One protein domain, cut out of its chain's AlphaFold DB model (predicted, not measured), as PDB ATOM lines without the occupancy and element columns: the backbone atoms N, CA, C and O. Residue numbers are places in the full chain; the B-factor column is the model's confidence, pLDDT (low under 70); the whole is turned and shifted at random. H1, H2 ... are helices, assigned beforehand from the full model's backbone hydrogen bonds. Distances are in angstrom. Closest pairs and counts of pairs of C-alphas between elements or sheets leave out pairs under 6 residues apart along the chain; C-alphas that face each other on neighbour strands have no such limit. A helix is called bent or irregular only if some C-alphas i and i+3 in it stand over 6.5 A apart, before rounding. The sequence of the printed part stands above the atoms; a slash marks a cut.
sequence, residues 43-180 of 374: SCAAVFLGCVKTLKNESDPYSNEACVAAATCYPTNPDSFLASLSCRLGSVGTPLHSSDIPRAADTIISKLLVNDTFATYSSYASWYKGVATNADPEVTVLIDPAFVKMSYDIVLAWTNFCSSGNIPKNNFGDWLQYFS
ATOM      1  N   SER A  43       2.701 -17.351 -32.417       92.56
ATOM      2  CA  SER A  43       2.818 -17.605 -30.990       92.56
ATOM      3  C   SER A  43       3.412 -16.417 -30.249       92.56
ATOM      4  O   SER A  43       2.907 -16.065 -29.186       92.56
ATOM      5  N   CYS A  44       4.355 -15.698 -30.858       92.38
ATOM      6  CA  CYS A  44       4.904 -14.471 -30.302       92.38
ATOM      7  C   CYS A  44       3.900 -13.334 -30.198       92.38
ATOM      8  O   CYS A  44       3.849 -12.652 -29.172       92.38
ATOM      9  N   ALA A  45       3.084 -13.124 -31.230       90.81
ATOM     10  CA  ALA A  45       2.010 -12.142 -31.159       90.81
ATOM     11  C   ALA A  45       0.998 -12.507 -30.059       90.81
ATOM     12  O   ALA A  45       0.608 -11.632 -29.285       90.81
ATOM     13  N   ALA A  46       0.632 -13.788 -29.944       92.19
ATOM     14  CA  ALA A  46      -0.296 -14.274 -28.927       92.19
ATOM     15  C   ALA A  46       0.246 -14.096 -27.501       92.19
ATOM     16  O   ALA A  46      -0.436 -13.492 -26.676       92.19
ATOM     17  N   VAL A  47       1.478 -14.534 -27.200       95.44
ATOM     18  CA  VAL A  47       2.057 -14.352 -25.851       95.44
ATOM     19  C   VAL A  47       2.233 -12.877 -25.507       95.44
ATOM     20  O   VAL A  47       2.007 -12.487 -24.365       95.44
ATOM     21  N   PHE A  48       2.571 -12.033 -26.483       94.25
ATOM     22  CA  PHE A  48       2.731 -10.600 -26.266       94.25
ATOM     23  C   PHE A  48       1.392  -9.905 -25.980       94.25
ATOM     24  O   PHE A  48       1.289  -9.144 -25.020       94.25
ATOM     25  N   LEU A  49       0.336 -10.205 -26.740       92.88
ATOM     26  CA  LEU A  49      -1.011  -9.713 -26.432       92.88
ATOM     27  C   LEU A  49      -1.539 -10.290 -25.109       92.88
ATOM     28  O   LEU A  49      -2.189  -9.579 -24.344       92.88
ATOM     29  N   GLY A  50      -1.209 -11.546 -24.801       95.06
ATOM     30  CA  GLY A  50      -1.472 -12.174 -23.508       95.06
ATOM     31  C   GLY A  50      -0.792 -11.434 -22.354       95.06
ATOM     32  O   GLY A  50      -1.438 -11.168 -21.341       95.06
ATOM     33  N   CYS A  51       0.469 -11.027 -22.521       96.88
ATOM     34  CA  CYS A  51       1.189 -10.167 -21.583       96.88
ATOM     35  C   CYS A  51       0.451  -8.838 -21.382       96.88
ATOM     36  O   CYS A  51       0.056  -8.542 -20.260       96.88
ATOM     37  N   VAL A  52       0.170  -8.091 -22.460       94.69
ATOM     38  CA  VAL A  52      -0.559  -6.807 -22.394       94.69
ATOM     39  C   VAL A  52      -1.888  -6.957 -21.645       94.69
ATOM     40  O   VAL A  52      -2.223  -6.134 -20.801       94.69
ATOM     41  N   LYS A  53      -2.639  -8.029 -21.917       95.75
ATOM     42  CA  LYS A  53      -3.951  -8.287 -21.308       95.75
ATOM     43  C   LYS A  53      -3.879  -8.668 -19.827       95.75
ATOM     44  O   LYS A  53      -4.822  -8.398 -19.087       95.75
ATOM     45  N   THR A  54      -2.829  -9.370 -19.407       96.75
ATOM     46  CA  THR A  54      -2.751  -9.983 -18.067       96.75
ATOM     47  C   THR A  54      -1.800  -9.263 -17.117       96.75
ATOM     48  O   THR A  54      -1.773  -9.591 -15.926       96.75
ATOM     49  N   LEU A  55      -1.019  -8.300 -17.607       96.19
ATOM     50  CA  LEU A  55      -0.092  -7.543 -16.783       96.19
ATOM     51  C   LEU A  55      -0.847  -6.642 -15.800       96.19
ATOM     52  O   LEU A  55      -1.756  -5.908 -16.171       96.19
ATOM     53  N   LYS A  56      -0.453  -6.713 -14.525       94.25
ATOM     54  CA  LYS A  56      -1.046  -5.918 -13.438       94.25
ATOM     55  C   LYS A  56      -0.111  -4.841 -12.895       94.25
ATOM     56  O   LYS A  56      -0.588  -3.871 -12.323       94.25
ATOM     57  N   ASN A  57       1.199  -5.040 -13.028       93.31
ATOM     58  CA  ASN A  57       2.220  -4.132 -12.521       93.31
ATOM     59  C   ASN A  57       3.179  -3.758 -13.652       93.31
ATOM     60  O   ASN A  57       4.065  -4.533 -13.997       93.31
ATOM     61  N   GLU A  58       3.003  -2.569 -14.224       91.69
ATOM     62  CA  GLU A  58       3.837  -2.092 -15.334       91.69
ATOM     63  C   GLU A  58       5.302  -1.893 -14.935       91.69
ATOM     64  O   GLU A  58       6.180  -2.020 -15.777       91.69
ATOM     65  N   SER A  59       5.583  -1.624 -13.655       92.19
ATOM     66  CA  SER A  59       6.950  -1.455 -13.144       92.19
ATOM     67  C   SER A  59       7.687  -2.780 -12.927       92.19
ATOM     68  O   SER A  59       8.888  -2.774 -12.678       92.19
ATOM     69  N   ASP A  60       6.980  -3.910 -13.009       94.50
ATOM     70  CA  ASP A  60       7.548  -5.253 -12.893       94.50
ATOM     71  C   ASP A  60       6.901  -6.197 -13.922       94.50
ATOM     72  O   ASP A  60       6.133  -7.104 -13.568       94.50
ATOM     73  N   PRO A  61       7.170  -5.990 -15.226       95.19
ATOM     74  CA  PRO A  61       6.588  -6.817 -16.273       95.19
ATOM     75  C   PRO A  61       7.032  -8.278 -16.165       95.19
ATOM     76  O   PRO A  61       6.270  -9.176 -16.517       95.19
ATOM     77  N   TYR A  62       8.222  -8.548 -15.622       95.81
ATOM     78  CA  TYR A  62       8.740  -9.907 -15.466       95.81
ATOM     79  C   TYR A  62       8.161 -10.676 -14.265       95.81
ATOM     80  O   TYR A  62       8.448 -11.865 -14.113       95.81
ATOM     81  N   SER A  63       7.272 -10.064 -13.475       96.06
ATOM     82  CA  SER A  63       6.379 -10.779 -12.546       96.06
ATOM     83  C   SER A  63       5.235 -11.534 -13.240       96.06
ATOM     84  O   SER A  63       4.521 -12.308 -12.597       96.06
ATOM     85  N   ASN A  64       5.043 -11.333 -14.549       97.38
ATOM     86  CA  ASN A  64       4.027 -12.001 -15.355       97.38
ATOM     87  C   ASN A  64       4.667 -13.010 -16.324       97.38
ATOM     88  O   ASN A  64       5.512 -12.669 -17.149       97.38
ATOM     89  N   GLU A  65       4.221 -14.266 -16.265       97.69
ATOM     90  CA  GLU A  65       4.776 -15.356 -17.076       97.69
ATOM     91  C   GLU A  65       4.611 -15.144 -18.591       97.69
ATOM     92  O   GLU A  65       5.537 -15.428 -19.351       97.69
ATOM     93  N   ALA A  66       3.475 -14.597 -19.039       97.69
ATOM     94  CA  ALA A  66       3.267 -14.277 -20.450       97.69
ATOM     95  C   ALA A  66       4.220 -13.172 -20.921       97.69
ATOM     96  O   ALA A  66       4.701 -13.222 -22.050       97.69
ATOM     97  N   CYS A  67       4.553 -12.211 -20.057       97.38
ATOM     98  CA  CYS A  67       5.526 -11.165 -20.363       97.38
ATOM     99  C   CYS A  67       6.960 -11.696 -20.434       97.38
ATOM    100  O   CYS A  67       7.710 -11.293 -21.320       97.38
ATOM    101  N   VAL A  68       7.329 -12.654 -19.578       97.25
ATOM    102  CA  VAL A  68       8.614 -13.362 -19.688       97.25
ATOM    103  C   VAL A  68       8.698 -14.126 -21.015       97.25
ATOM    104  O   VAL A  68       9.681 -13.981 -21.740       97.25
ATOM    105  N   ALA A  69       7.656 -14.876 -21.395       97.19
ATOM    106  CA  ALA A  69       7.608 -15.563 -22.691       97.19
ATOM    107  C   ALA A  69       7.662 -14.581 -23.874       97.19
ATOM    108  O   ALA A  69       8.417 -14.803 -24.822       97.19
ATOM    109  N   ALA A  70       6.927 -13.471 -23.792       95.44
ATOM    110  CA  ALA A  70       6.933 -12.421 -24.802       95.44
ATOM    111  C   ALA A  70       8.303 -11.746 -24.945       95.44
ATOM    112  O   ALA A  70       8.714 -11.478 -26.068       95.44
ATOM    113  N   ALA A  71       9.052 -11.539 -23.861       94.62
ATOM    114  CA  ALA A  71      10.419 -11.026 -23.943       94.62
ATOM    115  C   ALA A  71      11.343 -11.973 -24.728       94.62
ATOM    116  O   ALA A  71      12.166 -11.515 -25.518       94.62
ATOM    117  N   THR A  72      11.158 -13.296 -24.609       94.25
ATOM    118  CA  THR A  72      11.934 -14.282 -25.396       94.25
ATOM    119  C   THR A  72      11.628 -14.263 -26.894       94.25
ATOM    120  O   THR A  72      12.414 -14.776 -27.694       94.25
ATOM    121  N   CYS A  73      10.531 -13.617 -27.297       92.00
ATOM    122  CA  CYS A  73      10.261 -13.333 -28.701       92.00
ATOM    123  C   CYS A  73      11.133 -12.214 -29.272       92.00
ATOM    124  O   CYS A  73      11.185 -12.061 -30.486       92.00
ATOM    125  N   TYR A  74      11.843 -11.466 -28.426       89.75
ATOM    126  CA  TYR A  74      12.795 -10.426 -28.802       89.75
ATOM    127  C   TYR A  74      14.206 -10.866 -28.375       89.75
ATOM    128  O   TYR A  74      14.851 -10.185 -27.574       89.75
ATOM    129  N   PRO A  75      14.706 -12.015 -28.871       80.50
ATOM    130  CA  PRO A  75      15.868 -12.687 -28.293       80.50
ATOM    131  C   PRO A  75      17.159 -11.859 -28.385       80.50
ATOM    132  O   PRO A  75      18.082 -12.056 -27.600       80.50
ATOM    133  N   THR A  76      17.218 -10.910 -29.322       82.25
ATOM    134  CA  THR A  76      18.348  -9.994 -29.499       82.25
ATOM    135  C   THR A  76      18.094  -8.591 -28.946       82.25
ATOM    136  O   THR A  76      18.914  -7.710 -29.199       82.25
ATOM    137  N   ASN A  77      16.941  -8.320 -28.320       83.94
ATOM    138  CA  ASN A  77      16.622  -6.999 -27.769       83.94
ATOM    139  C   ASN A  77      15.402  -7.003 -26.811       83.94
ATOM    140  O   ASN A  77      14.334  -6.506 -27.185       83.94
ATOM    141  N   PRO A  78      15.530  -7.499 -25.566       87.56
ATOM    142  CA  PRO A  78      14.457  -7.420 -24.568       87.56
ATOM    143  C   PRO A  78      13.964  -5.990 -24.271       87.56
ATOM    144  O   PRO A  78      12.789  -5.806 -23.962       87.56
ATOM    145  N   ASP A  79      14.798  -4.959 -24.443       88.12
ATOM    146  CA  ASP A  79      14.377  -3.555 -24.288       88.12
ATOM    147  C   ASP A  79      13.380  -3.125 -25.378       88.12
ATOM    148  O   ASP A  79      12.466  -2.346 -25.114       88.12
ATOM    149  N   SER A  80      13.485  -3.669 -26.597       85.94
ATOM    150  CA  SER A  80      12.466  -3.438 -27.635       85.94
ATOM    151  C   SER A  80      11.113  -4.027 -27.246       85.94
ATOM    152  O   SER A  80      10.086  -3.404 -27.509       85.94
ATOM    153  N   PHE A  81      11.097  -5.185 -26.573       90.81
ATOM    154  CA  PHE A  81       9.867  -5.733 -25.999       90.81
ATOM    155  C   PHE A  81       9.254  -4.760 -24.986       90.81
ATOM    156  O   PHE A  81       8.063  -4.461 -25.081       90.81
ATOM    157  N   LEU A  82      10.060  -4.244 -24.053       91.12
ATOM    158  CA  LEU A  82       9.600  -3.316 -23.019       91.12
ATOM    159  C   LEU A  82       9.052  -2.019 -23.624       91.12
ATOM    160  O   LEU A  82       7.965  -1.585 -23.251       91.12
ATOM    161  N   ALA A  83       9.731  -1.453 -24.623       88.00
ATOM    162  CA  ALA A  83       9.251  -0.274 -25.339       88.00
ATOM    163  C   ALA A  83       7.903  -0.526 -26.045       88.00
ATOM    164  O   ALA A  83       6.976   0.286 -25.943       88.00
ATOM    165  N   SER A  84       7.756  -1.668 -26.728       87.31
ATOM    166  CA  SER A  84       6.497  -2.062 -27.373       87.31
ATOM    167  C   SER A  84       5.372  -2.315 -26.366       87.31
ATOM    168  O   SER A  84       4.219  -1.971 -26.644       87.31
ATOM    169  N   LEU A  85       5.691  -2.899 -25.208       91.00
ATOM    170  CA  LEU A  85       4.753  -3.135 -24.114       91.00
ATOM    171  C   LEU A  85       4.251  -1.809 -23.528       91.00
ATOM    172  O   LEU A  85       3.041  -1.583 -23.524       91.00
ATOM    173  N   SER A  86       5.157  -0.914 -23.117       89.56
ATOM    174  CA  SER A  86       4.811   0.403 -22.559       89.56
ATOM    175  C   SER A  86       3.929   1.211 -23.508       89.56
ATOM    176  O   SER A  86       2.924   1.781 -23.091       89.56
ATOM    177  N   CYS A  87       4.238   1.203 -24.809       87.81
ATOM    178  CA  CYS A  87       3.401   1.895 -25.784       87.81
ATOM    179  C   CYS A  87       1.958   1.359 -25.796       87.81
ATOM    180  O   CYS A  87       1.008   2.139 -25.834       87.81
ATOM    181  N   ARG A  88       1.766   0.034 -25.754       88.44
ATOM    182  CA  ARG A  88       0.430  -0.587 -25.853       88.44
ATOM    183  C   ARG A  88      -0.397  -0.487 -24.585       88.44
ATOM    184  O   ARG A  88      -1.619  -0.521 -24.674       88.44
ATOM    185  N   LEU A  89       0.260  -0.355 -23.441       89.38
ATOM    186  CA  LEU A  89      -0.394  -0.036 -22.177       89.38
ATOM    187  C   LEU A  89      -0.808   1.444 -22.108       89.38
ATOM    188  O   LEU A  89      -1.595   1.823 -21.248       89.38
ATOM    189  N   GLY A  90      -0.333   2.278 -23.043       86.69
ATOM    190  CA  GLY A  90      -0.578   3.717 -23.034       86.69
ATOM    191  C   GLY A  90       0.239   4.447 -21.967       86.69
ATOM    192  O   GLY A  90      -0.113   5.566 -21.590       86.69
ATOM    193  N   SER A  91       1.314   3.828 -21.470       81.69
ATOM    194  CA  SER A  91       2.170   4.400 -20.437       81.69
ATOM    195  C   SER A  91       2.841   5.672 -20.967       81.69
ATOM    196  O   SER A  91       3.504   5.669 -22.006       81.69
ATOM    197  N   VAL A  92       2.684   6.775 -20.240       67.75
ATOM    198  CA  VAL A  92       3.348   8.054 -20.521       67.75
ATOM    199  C   VAL A  92       4.642   8.135 -19.713       67.75
ATOM    200  O   VAL A  92       4.607   8.282 -18.495       67.75
ATOM    201  N   GLY A  93       5.798   8.016 -20.371       70.94
ATOM    202  CA  GLY A  93       7.098   8.077 -19.697       70.94
ATOM    203  C   GLY A  93       8.268   7.607 -20.558       70.94
ATOM    204  O   GLY A  93       8.098   7.249 -21.725       70.94
ATOM    205  N   THR A  94       9.469   7.627 -19.980       73.81
ATOM    206  CA  THR A  94      10.649   6.982 -20.570       73.81
ATOM    207  C   THR A  94      10.413   5.473 -20.679       73.81
ATOM    208  O   THR A  94       9.943   4.884 -19.702       73.81
ATOM    209  N   PRO A  95      10.724   4.842 -21.828       76.06
ATOM    210  CA  PRO A  95      10.642   3.391 -21.969       76.06
ATOM    211  C   PRO A  95      11.415   2.678 -20.858       76.06
ATOM    212  O   PRO A  95      12.496   3.123 -20.474       76.06
ATOM    213  N   LEU A  96      10.859   1.578 -20.352       84.56
ATOM    214  CA  LEU A  96      11.547   0.743 -19.373       84.56
ATOM    215  C   LEU A  96      12.766   0.082 -20.025       84.56
ATOM    216  O   LEU A  96      12.669  -0.446 -21.134       84.56
ATOM    217  N   HIS A  97      13.882   0.070 -19.304       88.06
ATOM    218  CA  HIS A  97      15.061  -0.713 -19.653       88.06
ATOM    219  C   HIS A  97      15.103  -1.985 -18.814       88.06
ATOM    220  O   HIS A  97      14.771  -1.962 -17.627       88.06
ATOM    221  N   SER A  98      15.536  -3.093 -19.415       90.31
ATOM    222  CA  SER A  98      15.664  -4.381 -18.722       90.31
ATOM    223  C   SER A  98      16.569  -4.303 -17.490       90.31
ATOM    224  O   SER A  98      16.294  -4.973 -16.496       90.31
ATOM    225  N   SER A  99      17.582  -3.431 -17.512       90.25
ATOM    226  CA  SER A  99      18.493  -3.197 -16.388       90.25
ATOM    227  C   SER A  99      17.847  -2.499 -15.191       90.25
ATOM    228  O   SER A  99      18.364  -2.610 -14.080       90.25
ATOM    229  N   ASP A 100      16.740  -1.790 -15.415       90.88
ATOM    230  CA  ASP A 100      16.133  -0.873 -14.443       90.88
ATOM    231  C   ASP A 100      14.871  -1.459 -13.793       90.88
ATOM    232  O   ASP A 100      14.316  -0.872 -12.862       90.88
ATOM    233  N   ILE A 101      14.415  -2.620 -14.268       91.62
ATOM    234  CA  ILE A 101      13.250  -3.332 -13.736       91.62
ATOM    235  C   ILE A 101      13.669  -4.520 -12.858       91.62
ATOM    236  O   ILE A 101      14.795  -5.021 -12.969       91.62
ATOM    237  N   PRO A 102      12.777  -5.000 -11.970       94.31
ATOM    238  CA  PRO A 102      13.037  -6.204 -11.199       94.31
ATOM    239  C   PRO A 102      13.359  -7.404 -12.092       94.31
ATOM    240  O   PRO A 102      12.821  -7.579 -13.188       94.31
ATOM    241  N   ARG A 103      14.237  -8.268 -11.582       94.75
ATOM    242  CA  ARG A 103      14.540  -9.555 -12.201       94.75
ATOM    243  C   ARG A 103      13.271 -10.405 -12.285       94.75
ATOM    244  O   ARG A 103      12.447 -10.385 -11.374       94.75
ATOM    245  N   ALA A 104      13.167 -11.216 -13.338       94.81
ATOM    246  CA  ALA A 104      12.103 -12.202 -13.459       94.81
ATOM    247  C   ALA A 104      11.983 -13.075 -12.205       94.81
ATOM    248  O   ALA A 104      12.983 -13.580 -11.689       94.81
ATOM    249  N   ALA A 105      10.746 -13.252 -11.736       92.44
ATOM    250  CA  ALA A 105      10.476 -13.988 -10.512       92.44
ATOM    251  C   ALA A 105      10.960 -15.440 -10.621       92.44
ATOM    252  O   ALA A 105      10.671 -16.130 -11.603       92.44
ATOM    253  N   ASP A 106      11.621 -15.938  -9.573       93.44
ATOM    254  CA  ASP A 106      12.125 -17.315  -9.527       93.44
ATOM    255  C   ASP A 106      11.024 -18.344  -9.788       93.44
ATOM    256  O   ASP A 106      11.264 -19.335 -10.464       93.44
ATOM    257  N   THR A 107       9.798 -18.088  -9.324       95.44
ATOM    258  CA  THR A 107       8.640 -18.968  -9.549       95.44
ATOM    259  C   THR A 107       8.251 -19.098 -11.020       95.44
ATOM    260  O   THR A 107       7.663 -20.111 -11.397       95.44
ATOM    261  N   ILE A 108       8.559 -18.100 -11.852       96.12
ATOM    262  CA  ILE A 108       8.378 -18.165 -13.306       96.12
ATOM    263  C   ILE A 108       9.571 -18.875 -13.929       96.12
ATOM    264  O   ILE A 108       9.375 -19.798 -14.717       96.12
ATOM    265  N   ILE A 109      10.795 -18.500 -13.539       96.12
ATOM    266  CA  ILE A 109      12.000 -19.126 -14.089       96.12
ATOM    267  C   ILE A 109      11.993 -20.635 -13.827       96.12
ATOM    268  O   ILE A 109      12.203 -21.410 -14.747       96.12
ATOM    269  N   SER A 110      11.631 -21.080 -12.624       96.50
ATOM    270  CA  SER A 110      11.533 -22.499 -12.262       96.50
ATOM    271  C   SER A 110      10.628 -23.329 -13.181       96.50
ATOM    272  O   SER A 110      10.864 -24.527 -13.325       96.50
ATOM    273  N   LYS A 111       9.626 -22.728 -13.843       96.38
ATOM    274  CA  LYS A 111       8.723 -23.443 -14.765       96.38
ATOM    275  C   LYS A 111       9.385 -23.848 -16.084       96.38
ATOM    276  O   LYS A 111       8.893 -24.771 -16.730       96.38
ATOM    277  N   LEU A 112      10.479 -23.194 -16.484       95.19
ATOM    278  CA  LEU A 112      11.217 -23.524 -17.713       95.19
ATOM    279  C   LEU A 112      12.426 -24.446 -17.482       95.19
ATOM    280  O   LEU A 112      13.097 -24.842 -18.441       95.19
ATOM    281  N   LEU A 113      12.718 -24.793 -16.224       96.25
ATOM    282  CA  LEU A 113      13.898 -25.567 -15.845       96.25
ATOM    283  C   LEU A 113      13.594 -27.055 -15.690       96.25
ATOM    284  O   LEU A 113      12.523 -27.466 -15.254       96.25
ATOM    285  N   VAL A 114      14.609 -27.869 -15.954       94.38
ATOM    286  CA  VAL A 114      14.649 -29.271 -15.551       94.38
ATOM    287  C   VAL A 114      15.102 -29.331 -14.093       94.38
ATOM    288  O   VAL A 114      16.187 -28.853 -13.753       94.38
ATOM    289  N   ASN A 115      14.266 -29.905 -13.222       92.38
ATOM    290  CA  ASN A 115      14.545 -30.076 -11.789       92.38
ATOM    291  C   ASN A 115      14.999 -28.782 -11.075       92.38
ATOM    292  O   ASN A 115      15.840 -28.845 -10.187       92.38
ATOM    293  N   ASP A 116      14.496 -27.616 -11.496       93.38
ATOM    294  CA  ASP A 116      14.877 -26.286 -10.979       93.38
ATOM    295  C   ASP A 116      16.374 -25.912 -11.124       93.38
ATOM    296  O   ASP A 116      16.871 -25.025 -10.436       93.38
ATOM    297  N   THR A 117      17.114 -26.561 -12.032       95.56
ATOM    298  CA  THR A 117      18.572 -26.350 -12.173       95.56
ATOM    299  C   THR A 117      18.969 -25.605 -13.448       95.56
ATOM    300  O   THR A 117      19.637 -24.569 -13.389       95.56
ATOM    301  N   PHE A 118      18.565 -26.109 -14.611       97.19
ATOM    302  CA  PHE A 118      18.925 -25.546 -15.912       97.19
ATOM    303  C   PHE A 118      17.787 -25.682 -16.922       97.19
ATOM    304  O   PHE A 118      16.967 -26.597 -16.847       97.19
ATOM    305  N   ALA A 119      17.750 -24.774 -17.891       97.50
ATOM    306  CA  ALA A 119      16.869 -24.834 -19.042       97.50
ATOM    307  C   ALA A 119      17.538 -25.619 -20.169       97.50
ATOM    308  O   ALA A 119      18.651 -25.289 -20.582       97.50
ATOM    309  N   THR A 120      16.829 -26.600 -20.711       97.19
ATOM    310  CA  THR A 120      17.160 -27.271 -21.978       97.19
ATOM    311  C   THR A 120      16.285 -26.690 -23.088       97.19
ATOM    312  O   THR A 120      15.241 -26.100 -22.799       97.19
ATOM    313  N   TYR A 121      16.627 -26.924 -24.358       95.44
ATOM    314  CA  TYR A 121      15.718 -26.576 -25.457       95.44
ATOM    315  C   TYR A 121      14.335 -27.226 -25.273       95.44
ATOM    316  O   TYR A 121      13.314 -26.565 -25.439       95.44
ATOM    317  N   SER A 122      14.287 -28.500 -24.866       96.00
ATOM    318  CA  SER A 122      13.025 -29.226 -24.683       96.00
ATOM    319  C   SER A 122      12.160 -28.640 -23.562       96.00
ATOM    320  O   SER A 122      10.938 -28.559 -23.717       96.00
ATOM    321  N   SER A 123      12.764 -28.241 -22.435       97.88
ATOM    322  CA  SER A 123      12.025 -27.648 -21.312       97.88
ATOM    323  C   SER A 123      11.556 -26.234 -21.649       97.88
ATOM    324  O   SER A 123      10.393 -25.918 -21.411       97.88
ATOM    325  N   TYR A 124      12.403 -25.432 -22.304       97.69
ATOM    326  CA  TYR A 124      12.036 -24.114 -22.822       97.69
ATOM    327  C   TYR A 124      10.898 -24.197 -23.848       97.69
ATOM    328  O   TYR A 124       9.897 -23.504 -23.701       97.69
ATOM    329  N   ALA A 125      10.999 -25.077 -24.849       96.69
ATOM    330  CA  ALA A 125       9.983 -25.225 -25.888       96.69
ATOM    331  C   ALA A 125       8.639 -25.707 -25.319       96.69
ATOM    332  O   ALA A 125       7.586 -25.213 -25.723       96.69
ATOM    333  N   SER A 126       8.663 -26.634 -24.354       97.75
ATOM    334  CA  SER A 126       7.449 -27.105 -23.670       97.75
ATOM    335  C   SER A 126       6.799 -26.001 -22.836       97.75
ATOM    336  O   SER A 126       5.586 -25.810 -22.919       97.75
ATOM    337  N   TRP A 127       7.600 -25.256 -22.069       98.06
ATOM    338  CA  TRP A 127       7.133 -24.107 -21.297       98.06
ATOM    339  C   TRP A 127       6.531 -23.033 -22.209       98.06
ATOM    340  O   TRP A 127       5.370 -22.667 -22.035       98.06
ATOM    341  N   TYR A 128       7.270 -22.602 -23.234       98.12
ATOM    342  CA  TYR A 128       6.824 -21.589 -24.188       98.12
ATOM    343  C   TYR A 128       5.518 -21.999 -24.874       98.12
ATOM    344  O   TYR A 128       4.576 -21.211 -24.927       98.12
ATOM    345  N   LYS A 129       5.419 -23.257 -25.329       97.56
ATOM    346  CA  LYS A 129       4.180 -23.810 -25.888       97.56
ATOM    347  C   LYS A 129       3.023 -23.706 -24.898       97.56
ATOM    348  O   LYS A 129       1.951 -23.259 -25.287       97.56
ATOM    349  N   GLY A 130       3.231 -24.082 -23.636       98.00
ATOM    350  CA  GLY A 130       2.210 -23.965 -22.594       98.00
ATOM    351  C   GLY A 130       1.732 -22.524 -22.395       98.00
ATOM    352  O   GLY A 130       0.530 -22.278 -22.338       98.00
ATOM    353  N   VAL A 131       2.657 -21.562 -22.355       98.00
ATOM    354  CA  VAL A 131       2.320 -20.136 -22.213       98.00
ATOM    355  C   VAL A 131       1.577 -19.607 -23.443       98.00
ATOM    356  O   VAL A 131       0.557 -18.938 -23.287       98.00
ATOM    357  N   ALA A 132       2.028 -19.944 -24.655       96.44
ATOM    358  CA  ALA A 132       1.370 -19.560 -25.904       96.44
ATOM    359  C   ALA A 132      -0.050 -20.128 -26.006       96.44
ATOM    360  O   ALA A 132      -0.987 -19.372 -26.248       96.44
ATOM    361  N   THR A 133      -0.231 -21.422 -25.731       95.81
ATOM    362  CA  THR A 133      -1.550 -22.074 -25.715       95.81
ATOM    363  C   THR A 133      -2.484 -21.470 -24.662       95.81
ATOM    364  O   THR A 133      -3.682 -21.350 -24.904       95.81
ATOM    365  N   ASN A 134      -1.965 -21.071 -23.496       96.50
ATOM    366  CA  ASN A 134      -2.771 -20.405 -22.468       96.50
ATOM    367  C   ASN A 134      -3.183 -18.982 -22.875       96.50
ATOM    368  O   ASN A 134      -4.257 -18.525 -22.481       96.50
ATOM    369  N   ALA A 135      -2.334 -18.273 -23.623       94.69
ATOM    370  CA  ALA A 135      -2.650 -16.947 -24.145       94.69
ATOM    371  C   ALA A 135      -3.704 -17.018 -25.262       94.69
ATOM    372  O   ALA A 135      -4.625 -16.200 -25.283       94.69
ATOM    373  N   ASP A 136      -3.571 -18.004 -26.151       92.12
ATOM    374  CA  ASP A 136      -4.489 -18.281 -27.252       92.12
ATOM    375  C   ASP A 136      -4.424 -19.776 -27.640       92.12
ATOM    376  O   ASP A 136      -3.433 -20.222 -28.227       92.12
ATOM    377  N   PRO A 137      -5.462 -20.584 -27.350       91.38
ATOM    378  CA  PRO A 137      -5.461 -22.001 -27.700       91.38
ATOM    379  C   PRO A 137      -5.310 -22.270 -29.202       91.38
ATOM    380  O   PRO A 137      -4.668 -23.260 -29.577       91.38
ATOM    381  N   GLU A 138      -5.847 -21.393 -30.058       88.12
ATOM    382  CA  GLU A 138      -5.823 -21.549 -31.518       88.12
ATOM    383  C   GLU A 138      -4.398 -21.388 -32.068       88.12
ATOM    384  O   GLU A 138      -4.021 -22.061 -33.028       88.12
ATOM    385  N   VAL A 139      -3.534 -20.622 -31.390       90.62
ATOM    386  CA  VAL A 139      -2.143 -20.398 -31.820       90.62
ATOM    387  C   VAL A 139      -1.252 -21.635 -31.702       90.62
ATOM    388  O   VAL A 139      -0.170 -21.684 -32.286       90.62
ATOM    389  N   THR A 140      -1.686 -22.664 -30.971       91.38
ATOM    390  CA  THR A 140      -0.892 -23.879 -30.726       91.38
ATOM    391  C   THR A 140      -0.441 -24.543 -32.029       91.38
ATOM    392  O   THR A 140       0.678 -25.056 -32.125       91.38
ATOM    393  N   VAL A 141      -1.295 -24.518 -33.057       89.62
ATOM    394  CA  VAL A 141      -0.989 -25.091 -34.377       89.62
ATOM    395  C   VAL A 141      -0.095 -24.187 -35.227       89.62
ATOM    396  O   VAL A 141       0.402 -24.637 -36.255       89.62
ATOM    397  N   LEU A 142       0.197 -22.968 -34.774       92.69
ATOM    398  CA  LEU A 142       1.000 -21.959 -35.471       92.69
ATOM    399  C   LEU A 142       2.317 -21.622 -34.762       92.69
ATOM    400  O   LEU A 142       3.062 -20.787 -35.257       92.69
ATOM    401  N   ILE A 143       2.640 -22.286 -33.647       93.62
ATOM    402  CA  ILE A 143       3.973 -22.181 -33.037       93.62
ATOM    403  C   ILE A 143       5.018 -22.630 -34.071       93.62
ATOM    404  O   ILE A 143       4.978 -23.792 -34.508       93.62
ATOM    405  N   ASP A 144       5.924 -21.722 -34.455       94.19
ATOM    406  CA  ASP A 144       7.045 -22.008 -35.353       94.19
ATOM    407  C   ASP A 144       8.196 -22.659 -34.564       94.19
ATOM    408  O   ASP A 144       8.855 -21.994 -33.753       94.19
ATOM    409  N   PRO A 145       8.503 -23.950 -34.789       93.12
ATOM    410  CA  PRO A 145       9.619 -24.600 -34.108       93.12
ATOM    411  C   PRO A 145      10.967 -23.946 -34.440       93.12
ATOM    412  O   PRO A 145      11.857 -23.952 -33.587       93.12
ATOM    413  N   ALA A 146      11.124 -23.368 -35.639       93.19
ATOM    414  CA  ALA A 146      12.348 -22.671 -36.028       93.19
ATOM    415  C   ALA A 146      12.552 -21.419 -35.180       93.19
ATOM    416  O   ALA A 146      13.654 -21.191 -34.683       93.19
ATOM    417  N   PHE A 147      11.478 -20.660 -34.956       91.69
ATOM    418  CA  PHE A 147      11.514 -19.473 -34.116       91.69
ATOM    419  C   PHE A 147      11.850 -19.824 -32.664       91.69
ATOM    420  O   PHE A 147      12.813 -19.299 -32.114       91.69
ATOM    421  N   VAL A 148      11.117 -20.766 -32.060       94.25
ATOM    422  CA  VAL A 148      11.338 -21.176 -30.660       94.25
ATOM    423  C   VAL A 148      12.772 -21.671 -30.458       94.25
ATOM    424  O   VAL A 148      13.427 -21.331 -29.472       94.25
ATOM    425  N   LYS A 149      13.295 -22.456 -31.405       93.56
ATOM    426  CA  LYS A 149      14.669 -22.957 -31.332       93.56
ATOM    427  C   LYS A 149      15.703 -21.846 -31.522       93.56
ATOM    428  O   LYS A 149      16.690 -21.838 -30.797       93.56
ATOM    429  N   MET A 150      15.463 -20.900 -32.433       92.12
ATOM    430  CA  MET A 150      16.316 -19.724 -32.637       92.12
ATOM    431  C   MET A 150      16.353 -18.830 -31.392       92.12
ATOM    432  O   MET A 150      17.435 -18.434 -30.968       92.12
ATOM    433  N   SER A 151      15.204 -18.554 -30.768       92.75
ATOM    434  CA  SER A 151      15.152 -17.802 -29.512       92.75
ATOM    435  C   SER A 151      15.993 -18.480 -28.438       92.75
ATOM    436  O   SER A 151      16.859 -17.835 -27.855       92.75
ATOM    437  N   TYR A 152      15.811 -19.786 -28.224       95.19
ATOM    438  CA  TYR A 152      16.618 -20.536 -27.260       95.19
ATOM    439  C   TYR A 152      18.120 -20.484 -27.575       95.19
ATOM    440  O   TYR A 152      18.928 -20.256 -26.679       95.19
ATOM    441  N   ASP A 153      18.491 -20.668 -28.841       94.38
ATOM    442  CA  ASP A 153      19.876 -20.660 -29.309       94.38
ATOM    443  C   ASP A 153      20.576 -19.312 -29.069       94.38
ATOM    444  O   ASP A 153      21.723 -19.287 -28.628       94.38
ATOM    445  N   ILE A 154      19.872 -18.193 -29.260       92.38
ATOM    446  CA  ILE A 154      20.396 -16.849 -28.975       92.38
ATOM    447  C   ILE A 154      20.586 -16.634 -27.467       92.38
ATOM    448  O   ILE A 154      21.614 -16.098 -27.049       92.38
ATOM    449  N   VAL A 155      19.642 -17.079 -26.626       93.81
ATOM    450  CA  VAL A 155      19.807 -17.000 -25.161       93.81
ATOM    451  C   VAL A 155      20.983 -17.875 -24.708       93.81
ATOM    452  O   VAL A 155      21.820 -17.448 -23.909       93.81
ATOM    453  N   LEU A 156      21.094 -19.092 -25.245       95.31
ATOM    454  CA  LEU A 156      22.192 -20.015 -24.958       95.31
ATOM    455  C   LEU A 156      23.553 -19.428 -25.365       95.31
ATOM    456  O   LEU A 156      24.535 -19.542 -24.625       95.31
ATOM    457  N   ALA A 157      23.595 -18.758 -26.515       93.56
ATOM    458  CA  ALA A 157      24.769 -18.075 -27.036       93.56
ATOM    459  C   ALA A 157      25.197 -16.919 -26.136       93.56
ATOM    460  O   ALA A 157      26.361 -16.860 -25.722       93.56
ATOM    461  N   TRP A 158      24.250 -16.045 -25.786       93.75
ATOM    462  CA  TRP A 158      24.494 -14.896 -24.921       93.75
ATOM    463  C   TRP A 158      25.001 -15.322 -23.543       93.75
ATOM    464  O   TRP A 158      25.941 -14.733 -23.016       93.75
ATOM    465  N   THR A 159      24.436 -16.395 -22.993       94.00
ATOM    466  CA  THR A 159      24.829 -16.928 -21.680       94.00
ATOM    467  C   THR A 159      26.137 -17.725 -21.699       94.00
ATOM    468  O   THR A 159      26.633 -18.077 -20.634       94.00
ATOM    469  N   ASN A 160      26.742 -17.952 -22.873       95.12
ATOM    470  CA  ASN A 160      27.987 -18.703 -23.065       95.12
ATOM    471  C   ASN A 160      27.910 -20.208 -22.744       95.12
ATOM    472  O   ASN A 160      28.891 -20.800 -22.292       95.12
ATOM    473  N   PHE A 161      26.765 -20.850 -22.993       96.06
ATOM    474  CA  PHE A 161      26.560 -22.277 -22.690       96.06
ATOM    475  C   PHE A 161      26.361 -23.158 -23.933       96.06
ATOM    476  O   PHE A 161      25.822 -24.260 -23.844       96.06
ATOM    477  N   CYS A 162      26.853 -22.727 -25.099       94.88
ATOM    478  CA  CYS A 162      26.741 -23.500 -26.341       94.88
ATOM    479  C   CYS A 162      27.295 -24.929 -26.244       94.88
ATOM    480  O   CYS A 162      26.762 -25.830 -26.882       94.88
ATOM    481  N   SER A 163      28.345 -25.154 -25.446       94.44
ATOM    482  CA  SER A 163      28.971 -26.473 -25.297       94.44
ATOM    483  C   SER A 163      28.124 -27.469 -24.503       94.44
ATOM    484  O   SER A 163      28.193 -28.666 -24.771       94.44
ATOM    485  N   SER A 164      27.342 -27.000 -23.527       95.19
ATOM    486  CA  SER A 164      26.485 -27.859 -22.704       95.19
ATOM    487  C   SER A 164      25.079 -28.000 -23.277       95.19
ATOM    488  O   SER A 164      24.398 -28.976 -22.968       95.19
ATOM    489  N   GLY A 165      24.619 -27.015 -24.058       95.06
ATOM    490  CA  GLY A 165      23.226 -26.939 -24.492       95.06
ATOM    491  C   GLY A 165      22.246 -26.650 -23.351       95.06
ATOM    492  O   GLY A 165      21.049 -26.839 -23.543       95.06
ATOM    493  N   ASN A 166      22.741 -26.232 -22.178       97.00
ATOM    494  CA  ASN A 166      21.966 -26.055 -20.951       97.00
ATOM    495  C   ASN A 166      22.241 -24.679 -20.339       97.00
ATOM    496  O   ASN A 166      23.385 -24.379 -20.003       97.00
ATOM    497  N   ILE A 167      21.193 -23.884 -20.118       97.50
ATOM    498  CA  ILE A 167      21.296 -22.544 -19.520       97.50
ATOM    499  C   ILE A 167      21.000 -22.653 -18.019       97.50
ATOM    500  O   ILE A 167      19.868 -22.988 -17.665       97.50
ATOM    501  N   PRO A 168      21.949 -22.378 -17.110       97.31
ATOM    502  CA  PRO A 168      21.663 -22.375 -15.677       97.31
ATOM    503  C   PRO A 168      20.577 -21.355 -15.307       97.31
ATOM    504  O   PRO A 168      20.486 -20.292 -15.924       97.31
ATOM    505  N   LYS A 169      19.791 -21.651 -14.261       95.62
ATOM    506  CA  LYS A 169      18.701 -20.795 -13.745       95.62
ATOM    507  C   LYS A 169      19.062 -19.309 -13.703       95.62
ATOM    508  O   LYS A 169      18.356 -18.472 -14.265       95.62
ATOM    509  N   ASN A 170      20.187 -18.996 -13.058       95.50
ATOM    510  CA  ASN A 170      20.608 -17.615 -12.867       95.50
ATOM    511  C   ASN A 170      20.964 -16.955 -14.205       95.50
ATOM    512  O   ASN A 170      20.500 -15.861 -14.491       95.50
ATOM    513  N   ASN A 171      21.669 -17.645 -15.093       95.94
ATOM    514  CA  ASN A 171      22.051 -17.073 -16.380       95.94
ATOM    515  C   ASN A 171      20.847 -16.760 -17.283       95.94
ATOM    516  O   ASN A 171      20.886 -15.774 -18.014       95.94
ATOM    517  N   PHE A 172      19.762 -17.540 -17.212       94.69
ATOM    518  CA  PHE A 172      18.538 -17.218 -17.955       94.69
ATOM    519  C   PHE A 172      17.876 -15.931 -17.434       94.69
ATOM    520  O   PHE A 172      17.464 -15.077 -18.217       94.69
ATOM    521  N   GLY A 173      17.801 -15.766 -16.108       94.19
ATOM    522  CA  GLY A 173      17.305 -14.525 -15.503       94.19
ATOM    523  C   GLY A 173      18.213 -13.322 -15.783       94.19
ATOM    524  O   GLY A 173      17.714 -12.229 -16.029       94.19
ATOM    525  N   ASP A 174      19.532 -13.535 -15.807       94.50
ATOM    526  CA  ASP A 174      20.512 -12.493 -16.132       94.50
ATOM    527  C   ASP A 174      20.377 -12.044 -17.588       94.50
ATOM    528  O   ASP A 174      20.493 -10.857 -17.866       94.50
ATOM    529  N   TRP A 175      20.084 -12.966 -18.511       93.81
ATOM    530  CA  TRP A 175      19.798 -12.613 -19.901       93.81
ATOM    531  C   TRP A 175      18.612 -11.644 -19.990       93.81
ATOM    532  O   TRP A 175      18.746 -10.585 -20.592       93.81
ATOM    533  N   LEU A 176      17.487 -11.931 -19.326       93.50
ATOM    534  CA  LEU A 176      16.323 -11.030 -19.329       93.50
ATOM    535  C   LEU A 176      16.645  -9.630 -18.795       93.50
ATOM    536  O   LEU A 176      16.112  -8.659 -19.316       93.50
ATOM    537  N   GLN A 177      17.485  -9.535 -17.762       92.00
ATOM    538  CA  GLN A 177      17.770  -8.279 -17.064       92.00
ATOM    539  C   GLN A 177      18.918  -7.474 -17.693       92.00
ATOM    540  O   GLN A 177      18.911  -6.249 -17.658       92.00
ATOM    541  N   TYR A 178      19.930  -8.142 -18.245       90.56
ATOM    542  CA  TYR A 178      21.192  -7.501 -18.622       90.56
ATOM    543  C   TYR A 178      21.516  -7.587 -20.111       90.56
ATOM    544  O   TYR A 178      22.567  -7.089 -20.518       90.56
ATOM    545  N   PHE A 179      20.648  -8.166 -20.947       85.69
ATOM    546  CA  PHE A 179      20.935  -8.320 -22.375       85.69
ATOM    547  C   PHE A 179      21.357  -7.009 -23.054       85.69
ATOM    548  O   PHE A 179      22.311  -7.004 -23.830       85.69
ATOM    549  N   SER A 180      20.665  -5.899 -22.777       79.69
ATOM    550  CA  SER A 180      20.927  -4.616 -23.444       79.69
ATOM    551  C   SER A 180      22.189  -3.901 -22.950       79.69
ATOM    552  O   SER A 180      22.713  -3.035 -23.652       79.69
TER     553      SER A 180
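AT A GLANCE: This is residues 43 to 180 of the 374 residues of an uncharacterized protein of Amanita muscaria Koide BX008 (UniProt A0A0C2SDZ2). A short helix, H2, sits in the middle of a cluster of mostly crossed helices: H1, H3 and H5 pack on it, and H4, H7 and H8 lie round it. H6 is at the rim beside H1 and H5, and residues 90 to 105 form a long loop from H3 to H4. The printed part has 138 residues with eight named helices, H1 to H8 in chain order, and no named strand: all helix. It is compact, with a radius of gyration of the C-alphas of 13.9 A and spans of 43 by 34 by 24 A.

IN THESE COORDINATES: H1, residues 43 to 54, begins at C-alpha 43 (2.818, -17.605, -30.990). H2 is residues 65 to 72, H3 78 to 89 and H4 106 to 112. H5, residues 121 to 135, is 20.8 A long. H6, residues 137 to 142, is only just irregular: C-alphas 138 and 141 are 6.6 A apart. H7, residues 145 to 158, is 20.0 A long. H8, residues 169 to 178, ends at C-alpha 178 (21.192, -7.501, -18.622).

HOW THE PARTS SIT: The hub, H5, touches H1, H2, H4, H6 and H7; its closest C-alphas to H2 are Val 131 and Ala 66, 6.2 A. H1 and H2 form a helical hairpin, closest at C-alphas 51 and 67, 4.6 A. H2 touches H3, closest at C-alphas 71 and 78, 5.4 A. H8 touches H4, closest at C-alphas 169 and 109, 6.9 A. Every O i to N i+4 pair is within hydrogen-bond range in H1, H2, H3, H5, H7 and H8; H4 has 1 of 3 and 3 of 4 O i to N i+3 pairs, H6 0 of 2 and 2 of 3.

THE WHOLE: The farthest C-alphas, Val 92 and Ser 163, are 43.3 A apart. The printed part has no cut. The link from H3 to H4 is long. Residue 92 is under pLDDT 70.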